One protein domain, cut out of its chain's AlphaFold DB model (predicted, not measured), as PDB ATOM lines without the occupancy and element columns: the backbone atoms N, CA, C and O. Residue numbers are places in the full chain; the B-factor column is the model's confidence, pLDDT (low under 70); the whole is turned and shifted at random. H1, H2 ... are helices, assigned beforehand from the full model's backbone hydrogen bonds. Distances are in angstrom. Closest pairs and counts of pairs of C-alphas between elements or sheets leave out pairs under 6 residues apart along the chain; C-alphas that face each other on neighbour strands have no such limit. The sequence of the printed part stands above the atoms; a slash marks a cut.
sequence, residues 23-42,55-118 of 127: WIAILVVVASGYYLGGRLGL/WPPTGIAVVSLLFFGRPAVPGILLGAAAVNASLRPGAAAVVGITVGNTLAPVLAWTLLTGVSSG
ATOM      1  N   TRP A  23      38.438 -39.144 -36.666       95.56
ATOM      2  CA  TRP A  23      38.868 -40.123 -35.673       95.56
ATOM      3  C   TRP A  23      37.730 -40.526 -34.729       95.56
ATOM      4  O   TRP A  23      37.515 -41.717 -34.511       95.56
ATOM      5  N   ILE A  24      36.944 -39.556 -34.253       97.25
ATOM      6  CA  ILE A  24      35.741 -39.811 -33.448       97.25
ATOM      7  C   ILE A  24      34.741 -40.665 -34.235       97.25
ATOM      8  O   ILE A  24      34.208 -41.630 -33.694       97.25
ATOM      9  N   ALA A  25      34.518 -40.363 -35.517       97.56
ATOM     10  CA  ALA A  25      33.625 -41.154 -36.360       97.56
ATOM     11  C   ALA A  25      34.098 -42.612 -36.490       97.56
ATOM     12  O   ALA A  25      33.294 -43.527 -36.323       97.56
ATOM     13  N   ILE A  26      35.399 -42.840 -36.719       97.69
ATOM     14  CA  ILE A  26      35.986 -44.190 -36.747       97.69
ATOM     15  C   ILE A  26      35.748 -44.895 -35.409       97.69
ATOM     16  O   ILE A  26      35.262 -46.022 -35.393       97.69
ATOM     17  N   LEU A  27      36.040 -44.228 -34.291       97.81
ATOM     18  CA  LEU A  27      35.856 -44.788 -32.956       97.81
ATOM     19  C   LEU A  27      34.403 -45.227 -32.730       97.81
ATOM     20  O   LEU A  27      34.168 -46.375 -32.352       97.81
ATOM     21  N   VAL A  28      33.437 -44.344 -33.002       98.06
ATOM     22  CA  VAL A  28      32.004 -44.604 -32.790       98.06
ATOM     23  C   VAL A  28      31.508 -45.744 -33.674       98.06
ATOM     24  O   VAL A  28      30.836 -46.651 -33.176       98.06
ATOM     25  N   VAL A  29      31.850 -45.734 -34.964       98.19
ATOM     26  CA  VAL A  29      31.421 -46.771 -35.916       98.19
ATOM     27  C   VAL A  29      31.990 -48.132 -35.529       98.19
ATOM     28  O   VAL A  29      31.249 -49.112 -35.467       98.19
ATOM     29  N   VAL A  30      33.285 -48.198 -35.217       98.38
ATOM     30  CA  VAL A  30      33.959 -49.457 -34.879       98.38
ATOM     31  C   VAL A  30      33.457 -50.010 -33.546       98.38
ATOM     32  O   VAL A  30      33.127 -51.193 -33.474       98.38
ATOM     33  N   ALA A  31      33.334 -49.172 -32.512       98.12
ATOM     34  CA  ALA A  31      32.819 -49.601 -31.212       98.12
ATOM     35  C   ALA A  31      31.377 -50.113 -31.313       98.12
ATOM     36  O   ALA A  31      31.063 -51.178 -30.779       98.12
ATOM     37  N   SER A  32      30.520 -49.398 -32.047       97.50
ATOM     38  CA  SER A  32      29.119 -49.787 -32.244       97.50
ATOM     39  C   SER A  32      29.007 -51.082 -33.047       97.50
ATOM     40  O   SER A  32      28.288 -51.990 -32.640       97.50
ATOM     41  N   GLY A  33      29.752 -51.205 -34.150       97.31
ATOM     42  CA  GLY A  33      29.768 -52.416 -34.971       97.31
ATOM     43  C   GLY A  33      30.253 -53.635 -34.189       97.31
ATOM     44  O   GLY A  33      29.604 -54.680 -34.210       97.31
ATOM     45  N   TYR A  34      31.346 -53.486 -33.433       97.56
ATOM     46  CA  TYR A  34      31.853 -54.540 -32.558       97.56
ATOM     47  C   TYR A  34      30.804 -54.938 -31.514       97.56
ATOM     48  O   TYR A  34      30.513 -56.123 -31.344       97.56
ATOM     49  N   TYR A  35      30.205 -53.954 -30.834       96.31
ATOM     50  CA  TYR A  35      29.222 -54.205 -29.788       96.31
ATOM     51  C   TYR A  35      27.985 -54.935 -30.310       96.31
ATOM     52  O   TYR A  35      27.603 -55.976 -29.775       96.31
ATOM     53  N   LEU A  36      27.387 -54.424 -31.388       95.00
ATOM     54  CA  LEU A  36      26.200 -55.016 -32.000       95.00
ATOM     55  C   LEU A  36      26.493 -56.414 -32.548       95.00
ATOM     56  O   LEU A  36      25.722 -57.333 -32.287       95.00
ATOM     57  N   GLY A  37      27.634 -56.608 -33.216       93.06
ATOM     58  CA  GLY A  37      28.074 -57.930 -33.661       93.06
ATOM     59  C   GLY A  37      28.207 -58.921 -32.502       93.06
ATOM     60  O   GLY A  37      27.831 -60.082 -32.641       93.06
ATOM     61  N   GLY A  38      28.679 -58.459 -31.340       92.25
ATOM     62  CA  GLY A  38      28.810 -59.286 -30.141       92.25
ATOM     63  C   GLY A  38      27.451 -59.648 -29.561       92.25
ATOM     64  O   GLY A  38      27.198 -60.806 -29.255       92.25
ATOM     65  N   ARG A  39      26.530 -58.683 -29.482       90.94
ATOM     66  CA  ARG A  39      25.152 -58.915 -29.022       90.94
ATOM     67  C   ARG A  39      24.389 -59.884 -29.929       90.94
ATOM     68  O   ARG A  39      23.644 -60.709 -29.413       90.94
ATOM     69  N   LEU A  40      24.596 -59.807 -31.244       88.25
ATOM     70  CA  LEU A  40      24.027 -60.746 -32.214       88.25
ATOM     71  C   LEU A  40      24.628 -62.151 -32.058       88.25
ATOM     72  O   LEU A  40      23.879 -63.124 -31.999       88.25
ATOM     73  N   GLY A  41      25.952 -62.254 -31.906       85.25
ATOM     74  CA  GLY A  41      26.648 -63.520 -31.641       85.25
ATOM     75  C   GLY A  41      26.201 -64.210 -30.347       85.25
ATOM     76  O   GLY A  41      26.157 -65.434 -30.268       85.25
ATOM     77  N   LEU A  42      25.818 -63.411 -29.349       85.62
ATOM     78  CA  LEU A  42      25.315 -63.857 -28.046       85.62
ATOM     79  C   LEU A  42      23.792 -64.070 -28.008       85.62
ATOM     80  O   LEU A  42      23.259 -64.423 -26.955       85.62
ATOM     81  N   TRP A  55      30.939 -65.521 -33.867       88.69
ATOM     82  CA  TRP A  55      31.552 -64.337 -33.253       88.69
ATOM     83  C   TRP A  55      31.910 -63.279 -34.312       88.69
ATOM     84  O   TRP A  55      33.092 -63.064 -34.608       88.69
ATOM     85  N   PRO A  56      30.903 -62.579 -34.885       90.75
ATOM     86  CA  PRO A  56      31.117 -61.488 -35.842       90.75
ATOM     87  C   PRO A  56      32.133 -60.405 -35.431       90.75
ATOM     88  O   PRO A  56      32.821 -59.897 -36.323       90.75
ATOM     89  N   PRO A  57      32.280 -60.031 -34.137       95.19
ATOM     90  CA  PRO A  57      33.138 -58.912 -33.750       95.19
ATOM     91  C   PRO A  57      34.585 -59.012 -34.217       95.19
ATOM     92  O   PRO A  57      35.174 -57.999 -34.585       95.19
ATOM     93  N   THR A  58      35.163 -60.217 -34.251       94.38
ATOM     94  CA  THR A  58      36.554 -60.394 -34.689       94.38
ATOM     95  C   THR A  58      36.727 -60.033 -36.163       94.38
ATOM     96  O   THR A  58      37.676 -59.332 -36.511       94.38
ATOM     97  N   GLY A  59      35.791 -60.437 -37.027       94.62
ATOM     98  CA  GLY A  59      35.813 -60.061 -38.442       94.62
ATOM     99  C   GLY A  59      35.673 -58.550 -38.631       94.62
ATOM    100  O   GLY A  59      36.449 -57.945 -39.370       94.62
ATOM    101  N   ILE A  60      34.751 -57.925 -37.891       97.38
ATOM    102  CA  ILE A  60      34.561 -56.465 -37.889       97.38
ATOM    103  C   ILE A  60      35.848 -55.751 -37.461       97.38
ATOM    104  O   ILE A  60      36.251 -54.782 -38.104       97.38
ATOM    105  N   ALA A  61      36.516 -56.233 -36.412       97.56
ATOM    106  CA  ALA A  61      37.769 -55.666 -35.925       97.56
ATOM    107  C   ALA A  61      38.884 -55.750 -36.977       97.56
ATOM    108  O   ALA A  61      39.536 -54.743 -37.252       97.56
ATOM    109  N   VAL A  62      39.070 -56.913 -37.612       97.56
ATOM    110  CA  VAL A  62      40.086 -57.094 -38.664       97.56
ATOM    111  C   VAL A  62      39.799 -56.201 -39.870       97.56
ATOM    112  O   VAL A  62      40.694 -55.488 -40.315       97.56
ATOM    113  N   VAL A  63      38.558 -56.170 -40.369       97.50
ATOM    114  CA  VAL A  63      38.175 -55.291 -41.487       97.50
ATOM    115  C   VAL A  63      38.393 -53.824 -41.117       97.50
ATOM    116  O   VAL A  63      38.995 -53.078 -41.883       97.50
ATOM    117  N   SER A  64      37.998 -53.408 -39.916       97.81
ATOM    118  CA  SER A  64      38.207 -52.031 -39.450       97.81
ATOM    119  C   SER A  64      39.690 -51.657 -39.405       97.81
ATOM    120  O   SER A  64      40.055 -50.555 -39.804       97.81
ATOM    121  N   LEU A  65      40.560 -52.571 -38.967       97.88
ATOM    122  CA  LEU A  65      42.009 -52.360 -38.973       97.88
ATOM    123  C   LEU A  65      42.582 -52.316 -40.394       97.88
ATOM    124  O   LEU A  65      43.456 -51.500 -40.664       97.88
ATOM    125  N   LEU A  66      42.079 -53.129 -41.324       96.69
ATOM    126  CA  LEU A  66      42.508 -53.088 -42.726       96.69
ATOM    127  C   LEU A  66      42.119 -51.770 -43.418       96.69
ATOM    128  O   LEU A  66      42.912 -51.242 -44.190       96.69
ATOM    129  N   PHE A  67      40.939 -51.216 -43.122       96.81
ATOM    130  CA  PHE A  67      40.451 -49.976 -43.740       96.81
ATOM    131  C   PHE A  67      40.967 -48.704 -43.059       96.81
ATOM    132  O   PHE A  67      41.310 -47.730 -43.729       96.81
ATOM    133  N   PHE A  68      40.984 -48.679 -41.726       96.12
ATOM    134  CA  PHE A  68      41.290 -47.476 -40.949       96.12
ATOM    135  C   PHE A  68      42.664 -47.516 -40.281       96.12
ATOM    136  O   PHE A  68      43.146 -46.472 -39.845       96.12
ATOM    137  N   GLY A  69      43.302 -48.685 -40.191       95.31
ATOM    138  CA  GLY A  69      44.576 -48.873 -39.504       95.31
ATOM    139  C   GLY A  69      44.465 -48.761 -37.981       95.31
ATOM    140  O   GLY A  69      43.415 -48.977 -37.374       95.31
ATOM    141  N   ARG A  70      45.576 -48.354 -37.355       96.25
ATOM    142  CA  ARG A  70      45.719 -48.161 -35.897       96.25
ATOM    143  C   ARG A  70      44.616 -47.294 -35.253       96.25
ATOM    144  O   ARG A  70      44.224 -47.623 -34.135       96.25
ATOM    145  N   PRO A  71      44.068 -46.247 -35.910       96.25
ATOM    146  CA  PRO A  71      42.912 -45.499 -35.410       96.25
ATOM    147  C   PRO A  71      41.692 -46.321 -34.974       96.25
ATOM    148  O   PRO A  71      40.934 -45.838 -34.141       96.25
ATOM    149  N   ALA A  72      41.488 -47.537 -35.496       97.56
ATOM    150  CA  ALA A  72      40.356 -48.386 -35.114       97.56
ATOM    151  C   ALA A  72      40.525 -49.074 -33.744       97.56
ATOM    152  O   ALA A  72      39.531 -49.482 -33.143       97.56
ATOM    153  N   VAL A  73      41.756 -49.200 -33.230       98.12
ATOM    154  CA  VAL A  73      42.062 -49.970 -32.006       98.12
ATOM    155  C   VAL A  73      41.263 -49.502 -30.781       98.12
ATOM    156  O   VAL A  73      40.681 -50.359 -30.115       98.12
ATOM    157  N   PRO A  74      41.148 -48.193 -30.479       98.06
ATOM    158  CA  PRO A  74      40.338 -47.731 -29.351       98.06
ATOM    159  C   PRO A  74      38.857 -48.096 -29.499       98.06
ATOM    160  O   PRO A  74      38.222 -48.467 -28.518       98.06
ATOM    161  N   GLY A  75      38.315 -48.058 -30.722       98.06
ATOM    162  CA  GLY A  75      36.940 -48.485 -30.990       98.06
ATOM    163  C   GLY A  75      36.731 -49.976 -30.711       98.06
ATOM    164  O   GLY A  75      35.753 -50.350 -30.068       98.06
ATOM    165  N   ILE A  76      37.679 -50.824 -31.122       98.44
ATOM    166  CA  ILE A  76      37.656 -52.273 -30.849       98.44
ATOM    167  C   ILE A  76      37.695 -52.534 -29.342       98.44
ATOM    168  O   ILE A  76      36.870 -53.288 -28.833       98.44
ATOM    169  N   LEU A  77      38.615 -51.877 -28.629       98.31
ATOM    170  CA  LEU A  77      38.767 -52.010 -27.182       98.31
ATOM    171  C   LEU A  77      37.473 -51.634 -26.447       98.31
ATOM    172  O   LEU A  77      37.006 -52.387 -25.595       98.31
ATOM    173  N   LEU A  78      36.877 -50.491 -26.802       98.31
ATOM    174  CA  LEU A  78      35.634 -50.007 -26.198       98.31
ATOM    175  C   LEU A  78      34.450 -50.931 -26.503       98.31
ATOM    176  O   LEU A  78      33.685 -51.264 -25.600       98.31
ATOM    177  N   GLY A  79      34.319 -51.384 -27.751       97.56
ATOM    178  CA  GLY A  79      33.283 -52.337 -28.143       97.56
ATOM    179  C   GLY A  79      33.418 -53.673 -27.408       97.56
ATOM    180  O   GLY A  79      32.433 -54.186 -26.875       97.56
ATOM    181  N   ALA A  80      34.637 -54.211 -27.310       97.19
ATOM    182  CA  ALA A  80      34.922 -55.439 -26.575       97.19
ATOM    183  C   ALA A  80      34.616 -55.290 -25.080       97.19
ATOM    184  O   ALA A  80      33.914 -56.131 -24.518       97.19
ATOM    185  N   ALA A  81      35.064 -54.199 -24.452       96.94
ATOM    186  CA  ALA A  81      34.752 -53.900 -23.058       96.94
ATOM    187  C   ALA A  81      33.237 -53.838 -22.822       96.94
ATOM    188  O   ALA A  81      32.739 -54.459 -21.887       96.94
ATOM    189  N   ALA A  82      32.494 -53.152 -23.697       96.62
ATOM    190  CA  ALA A  82      31.047 -53.001 -23.578       96.62
ATOM    191  C   ALA A  82      30.294 -54.336 -23.704       96.62
ATOM    192  O   ALA A  82      29.395 -54.616 -22.907       96.62
ATOM    193  N   VAL A  83      30.668 -55.193 -24.664       94.94
ATOM    194  CA  VAL A  83      30.069 -56.535 -24.808       94.94
ATOM    195  C   VAL A  83      30.358 -57.374 -23.572       94.94
ATOM    196  O   VAL A  83      29.434 -57.922 -22.973       94.94
ATOM    197  N   ASN A  84      31.623 -57.439 -23.157       94.38
ATOM    198  CA  ASN A  84      32.053 -58.303 -22.061       94.38
ATOM    199  C   ASN A  84      31.509 -57.838 -20.705       94.38
ATOM    200  O   ASN A  84      31.084 -58.664 -19.904       94.38
ATOM    201  N   ALA A  85      31.441 -56.527 -20.458       93.44
ATOM    202  CA  ALA A  85      30.827 -55.980 -19.251       93.44
ATOM    203  C   ALA A  85      29.328 -56.312 -19.165       93.44
ATOM    204  O   ALA A  85      28.816 -56.573 -18.076       93.44
ATOM    205  N   SER A  86      28.625 -56.384 -20.305       90.88
ATOM    206  CA  SER A  86      27.195 -56.731 -20.339       90.88
ATOM    207  C   SER A  86      26.894 -58.166 -19.887       90.88
ATOM    208  O   SER A  86      25.773 -58.461 -19.477       90.88
ATOM    209  N   LEU A  87      27.901 -59.045 -19.913       87.25
ATOM    210  CA  LEU A  87      27.798 -60.436 -19.475       87.25
ATOM    211  C   LEU A  87      28.006 -60.606 -17.959       87.25
ATOM    212  O   LEU A  87      27.832 -61.706 -17.441       87.25
ATOM    213  N   ARG A  88      28.370 -59.526 -17.246       81.75
ATOM    214  CA  ARG A  88      28.693 -59.502 -15.805       81.75
ATOM    215  C   ARG A  88      29.678 -60.595 -15.330       81.75
ATOM    216  O   ARG A  88      29.460 -61.155 -14.254       81.75
ATOM    217  N   PRO A  89      30.766 -60.917 -16.058       77.56
ATOM    218  CA  PRO A  89      31.835 -61.707 -15.464       77.56
ATOM    219  C   PRO A  89      32.594 -60.840 -14.442       77.56
ATOM    220  O   PRO A  89      32.451 -59.614 -14.413       77.56
ATOM    221  N   GLY A  90      33.415 -61.454 -13.587       90.88
ATOM    222  CA  GLY A  90      34.262 -60.696 -12.657       90.88
ATOM    223  C   GLY A  90      35.160 -59.685 -13.388       90.88
ATOM    224  O   GLY A  90      35.575 -59.927 -14.523       90.88
ATOM    225  N   ALA A  91      35.494 -58.561 -12.744       92.25
ATOM    226  CA  ALA A  91      36.232 -57.457 -13.375       92.25
ATOM    227  C   ALA A  91      37.552 -57.902 -14.039       92.25
ATOM    228  O   ALA A  91      37.854 -57.491 -15.158       92.25
ATOM    229  N   ALA A  92      38.296 -58.808 -13.396       94.50
ATOM    230  CA  ALA A  92      39.522 -59.377 -13.954       94.50
ATOM    231  C   ALA A  92      39.282 -60.129 -15.278       94.50
ATOM    232  O   ALA A  92      40.066 -59.997 -16.217       94.50
ATOM    233  N   ALA A  93      38.174 -60.868 -15.383       94.69
ATOM    234  CA  ALA A  93      37.801 -61.567 -16.608       94.69
ATOM    235  C   ALA A  93      37.395 -60.585 -17.716       94.69
ATOM    236  O   ALA A  93      37.838 -60.748 -18.850       94.69
ATOM    237  N   VAL A  94      36.631 -59.526 -17.400       95.19
ATOM    238  CA  VAL A  94      36.304 -58.467 -18.378       95.19
ATOM    239  C   VAL A  94      37.581 -57.880 -18.974       95.19
ATOM    240  O   VAL A  94      37.685 -57.765 -20.195       95.19
ATOM    241  N   VAL A  95      38.560 -57.540 -18.129       96.69
ATOM    242  CA  VAL A  95      39.842 -56.973 -18.567       96.69
ATOM    243  C   VAL A  95      40.600 -57.965 -19.447       96.69
ATOM    244  O   VAL A  95      40.951 -57.618 -20.573       96.69
ATOM    245  N   GLY A  96      40.800 -59.201 -18.981       97.56
ATOM    246  CA  GLY A  96      41.544 -60.219 -19.727       97.56
ATOM    247  C   GLY A  96      40.939 -60.513 -21.103       97.56
ATOM    248  O   GLY A  96      41.650 -60.499 -22.109       97.56
ATOM    249  N   ILE A  97      39.616 -60.697 -21.169       96.06
ATOM    250  CA  ILE A  97      38.909 -60.968 -22.428       96.06
ATOM    251  C   ILE A  97      38.982 -59.752 -23.355       96.06
ATOM    252  O   ILE A  97      39.256 -59.899 -24.541       96.06
ATOM    253  N   THR A  98      38.781 -58.541 -22.832       97.50
ATOM    254  CA  THR A  98      38.840 -57.300 -23.621       97.50
ATOM    255  C   THR A  98      40.218 -57.088 -24.242       97.50
ATOM    256  O   THR A  98      40.319 -56.759 -25.427       97.50
ATOM    257  N   VAL A  99      41.281 -57.324 -23.468       98.00
ATOM    258  CA  VAL A  99      42.663 -57.248 -23.954       98.00
ATOM    259  C   VAL A  99      42.894 -58.284 -25.054       98.00
ATOM    260  O   VAL A  99      43.327 -57.915 -26.144       98.00
ATOM    261  N   GLY A 100      42.539 -59.552 -24.822       97.56
ATOM    262  CA  GLY A 100      42.690 -60.615 -25.822       97.56
ATOM    263  C   GLY A 100      41.928 -60.326 -27.119       97.56
ATOM    264  O   GLY A 100      42.500 -60.387 -28.209       97.56
ATOM    265  N   ASN A 101      40.671 -59.903 -26.999       97.12
ATOM    266  CA  ASN A 101      39.796 -59.549 -28.117       97.12
ATOM    267  C   ASN A 101      40.272 -58.334 -28.924       97.12
ATOM    268  O   ASN A 101      39.844 -58.156 -30.063       97.12
ATOM    269  N   THR A 102      41.142 -57.508 -28.345       98.12
ATOM    270  CA  THR A 102      41.752 -56.361 -29.025       98.12
ATOM    271  C   THR A 102      43.090 -56.741 -29.653       98.12
ATOM    272  O   THR A 102      43.351 -56.395 -30.803       98.12
ATOM    273  N   LEU A 103      43.932 -57.489 -28.934       98.00
ATOM    274  CA  LEU A 103      45.258 -57.887 -29.410       98.00
ATOM    275  C   LEU A 103      45.196 -58.884 -30.568       98.00
ATOM    276  O   LEU A 103      45.968 -58.751 -31.514       98.00
ATOM    277  N   ALA A 104      44.277 -59.851 -30.531       97.19
ATOM    278  CA  ALA A 104      44.145 -60.858 -31.583       97.19
ATOM    279  C   ALA A 104      43.934 -60.254 -32.992       97.19
ATOM    280  O   ALA A 104      44.718 -60.571 -33.891       97.19
ATOM    281  N   PRO A 105      42.953 -59.355 -33.229       97.19
ATOM    282  CA  PRO A 105      42.780 -58.735 -34.541       97.19
ATOM    283  C   PRO A 105      43.911 -57.760 -34.898       97.19
ATOM    284  O   PRO A 105      44.242 -57.646 -36.076       97.19
ATOM    285  N   VAL A 106      44.549 -57.104 -33.918       97.62
ATOM    286  CA  VAL A 106      45.752 -56.286 -34.166       97.62
ATOM    287  C   VAL A 106      46.890 -57.152 -34.695       97.62
ATOM    288  O   VAL A 106      47.495 -56.798 -35.704       97.62
ATOM    289  N   LEU A 107      47.140 -58.307 -34.075       97.12
ATOM    290  CA  LEU A 107      48.159 -59.247 -34.527       97.12
ATOM    291  C   LEU A 107      47.842 -59.769 -35.935       97.12
ATOM    292  O   LEU A 107      48.703 -59.734 -36.813       97.12
ATOM    293  N   ALA A 108      46.594 -60.177 -36.180       96.19
ATOM    294  CA  ALA A 108      46.151 -60.602 -37.507       96.19
ATOM    295  C   ALA A 108      46.403 -59.508 -38.557       96.19
ATOM    296  O   ALA A 108      47.001 -59.770 -39.598       96.19
ATOM    297  N   TRP A 109      46.028 -58.265 -38.257       96.69
ATOM    298  CA  TRP A 109      46.267 -57.121 -39.131       96.69
ATOM    299  C   TRP A 109      47.761 -56.880 -39.397       96.69
ATOM    300  O   TRP A 109      48.146 -56.683 -40.552       96.69
ATOM    301  N   THR A 110      48.621 -56.952 -38.374       94.62
ATOM    302  CA  THR A 110      50.076 -56.791 -38.554       94.62
ATOM    303  C   THR A 110      50.687 -57.884 -39.426       94.62
ATOM    304  O   THR A 110      51.557 -57.600 -40.243       94.62
ATOM    305  N   LEU A 111      50.206 -59.124 -39.308       94.38
ATOM    306  CA  LEU A 111      50.695 -60.243 -40.111       94.38
ATOM    307  C   LEU A 111      50.234 -60.119 -41.567       94.38
ATOM    308  O   LEU A 111      51.036 -60.284 -42.485       94.38
ATOM    309  N   LEU A 112      48.965 -59.764 -41.787       92.94
ATOM    310  CA  LEU A 112      48.399 -59.581 -43.126       92.94
ATOM    311  C   LEU A 112      49.088 -58.446 -43.897       92.94
ATOM    312  O   LEU A 112      49.387 -58.595 -45.080       92.94
ATOM    313  N   THR A 113      49.372 -57.330 -43.224       91.12
ATOM    314  CA  THR A 113      50.027 -56.159 -43.837       91.12
ATOM    315  C   THR A 113      51.551 -56.312 -43.946       91.12
ATOM    316  O   THR A 113      52.180 -55.768 -44.859       91.12
ATOM    317  N   GLY A 114      52.162 -57.099 -43.058       83.69
ATOM    318  CA  GLY A 114      53.579 -57.455 -43.133       83.69
ATOM    319  C   GLY A 114      53.901 -58.365 -44.323       83.69
ATOM    320  O   GLY A 114      54.859 -58.107 -45.050       83.69
ATOM    321  N   VAL A 115      53.074 -59.385 -44.584       72.88
ATOM    322  CA  VAL A 115      53.278 -60.323 -45.708       72.88
ATOM    323  C   VAL A 115      53.117 -59.639 -47.068       72.88
ATOM    324  O   VAL A 115      53.880 -59.931 -47.989       72.88
ATOM    325  N   SER A 116      52.168 -58.706 -47.214       66.94
ATOM    326  CA  SER A 116      51.977 -57.982 -48.479       66.94
ATOM    327  C   SER A 116      53.190 -57.128 -48.861       66.94
ATOM    328  O   SER A 116      53.503 -57.000 -50.039       66.94
ATOM    329  N   SER A 117      53.907 -56.599 -47.869       64.00
ATOM    330  CA  SER A 117      55.077 -55.735 -48.072       64.00
ATOM    331  C   SER A 117      56.328 -56.509 -48.524       64.00
ATOM    332  O   SER A 117      57.210 -55.946 -49.171       64.00
ATOM    333  N   GLY A 118      56.403 -57.814 -48.233       60.25
ATOM    334  CA  GLY A 118      57.527 -58.680 -48.614       60.25
ATOM    335  C   GLY A 118      57.492 -59.184 -50.062       60.25
ATOM    336  O   GLY A 118      58.469 -59.761 -50.526       60.25
TER     337      GLY A 118
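Overview. This is residues 23 to 42 and 55 to 118 of the 127 residues of the protein "MASE1 protein" of Amycolatopsis tolypomycina (UniProt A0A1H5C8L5). Helices H1, H2 and H3 form an up-and-down bundle, each running against the one before; long H4 packs on H2 and H3, away from H1. The 84 printed residues include four named helices, H1 to H4, and no named strand: all helix. The whole is compact, radius of gyration of the C-alphas 12.6 A, but elongated, 43 by 25 by 21 A.

Arrangement. H1, residues 23 to 41, touches H2, residues 56 to 68, closest at C-alphas 34 and 57, 4.7 A. H3, residues 70 to 86, touches H1 at a steep tilt of 38 degrees, closest at C-alphas 31 and 79, 4.1 A. H4, residues 91 to 118, forms a hairpin with H3, touching it with residues 94 to 106 alone; C-alphas 80 and 98 are closest, 5.2 A. H1 and H4 are apart. Every O i to N i+4 pair is within hydrogen-bond range in H1 and H2, 11 of 13 in H3, 20 of 24 in H4.

Along the chain. H1 begins at C-alpha 23 (38.868, -40.123, -35.673); H4, 41.2 A long, ends at C-alpha 118 (57.527, -58.680, -48.614).

Size, cuts and confidence. Residues 43 to 54 are not printed; C-alphas 42 and 55 are 8.1 A apart. Residues 116 to 118 have pLDDT under 70.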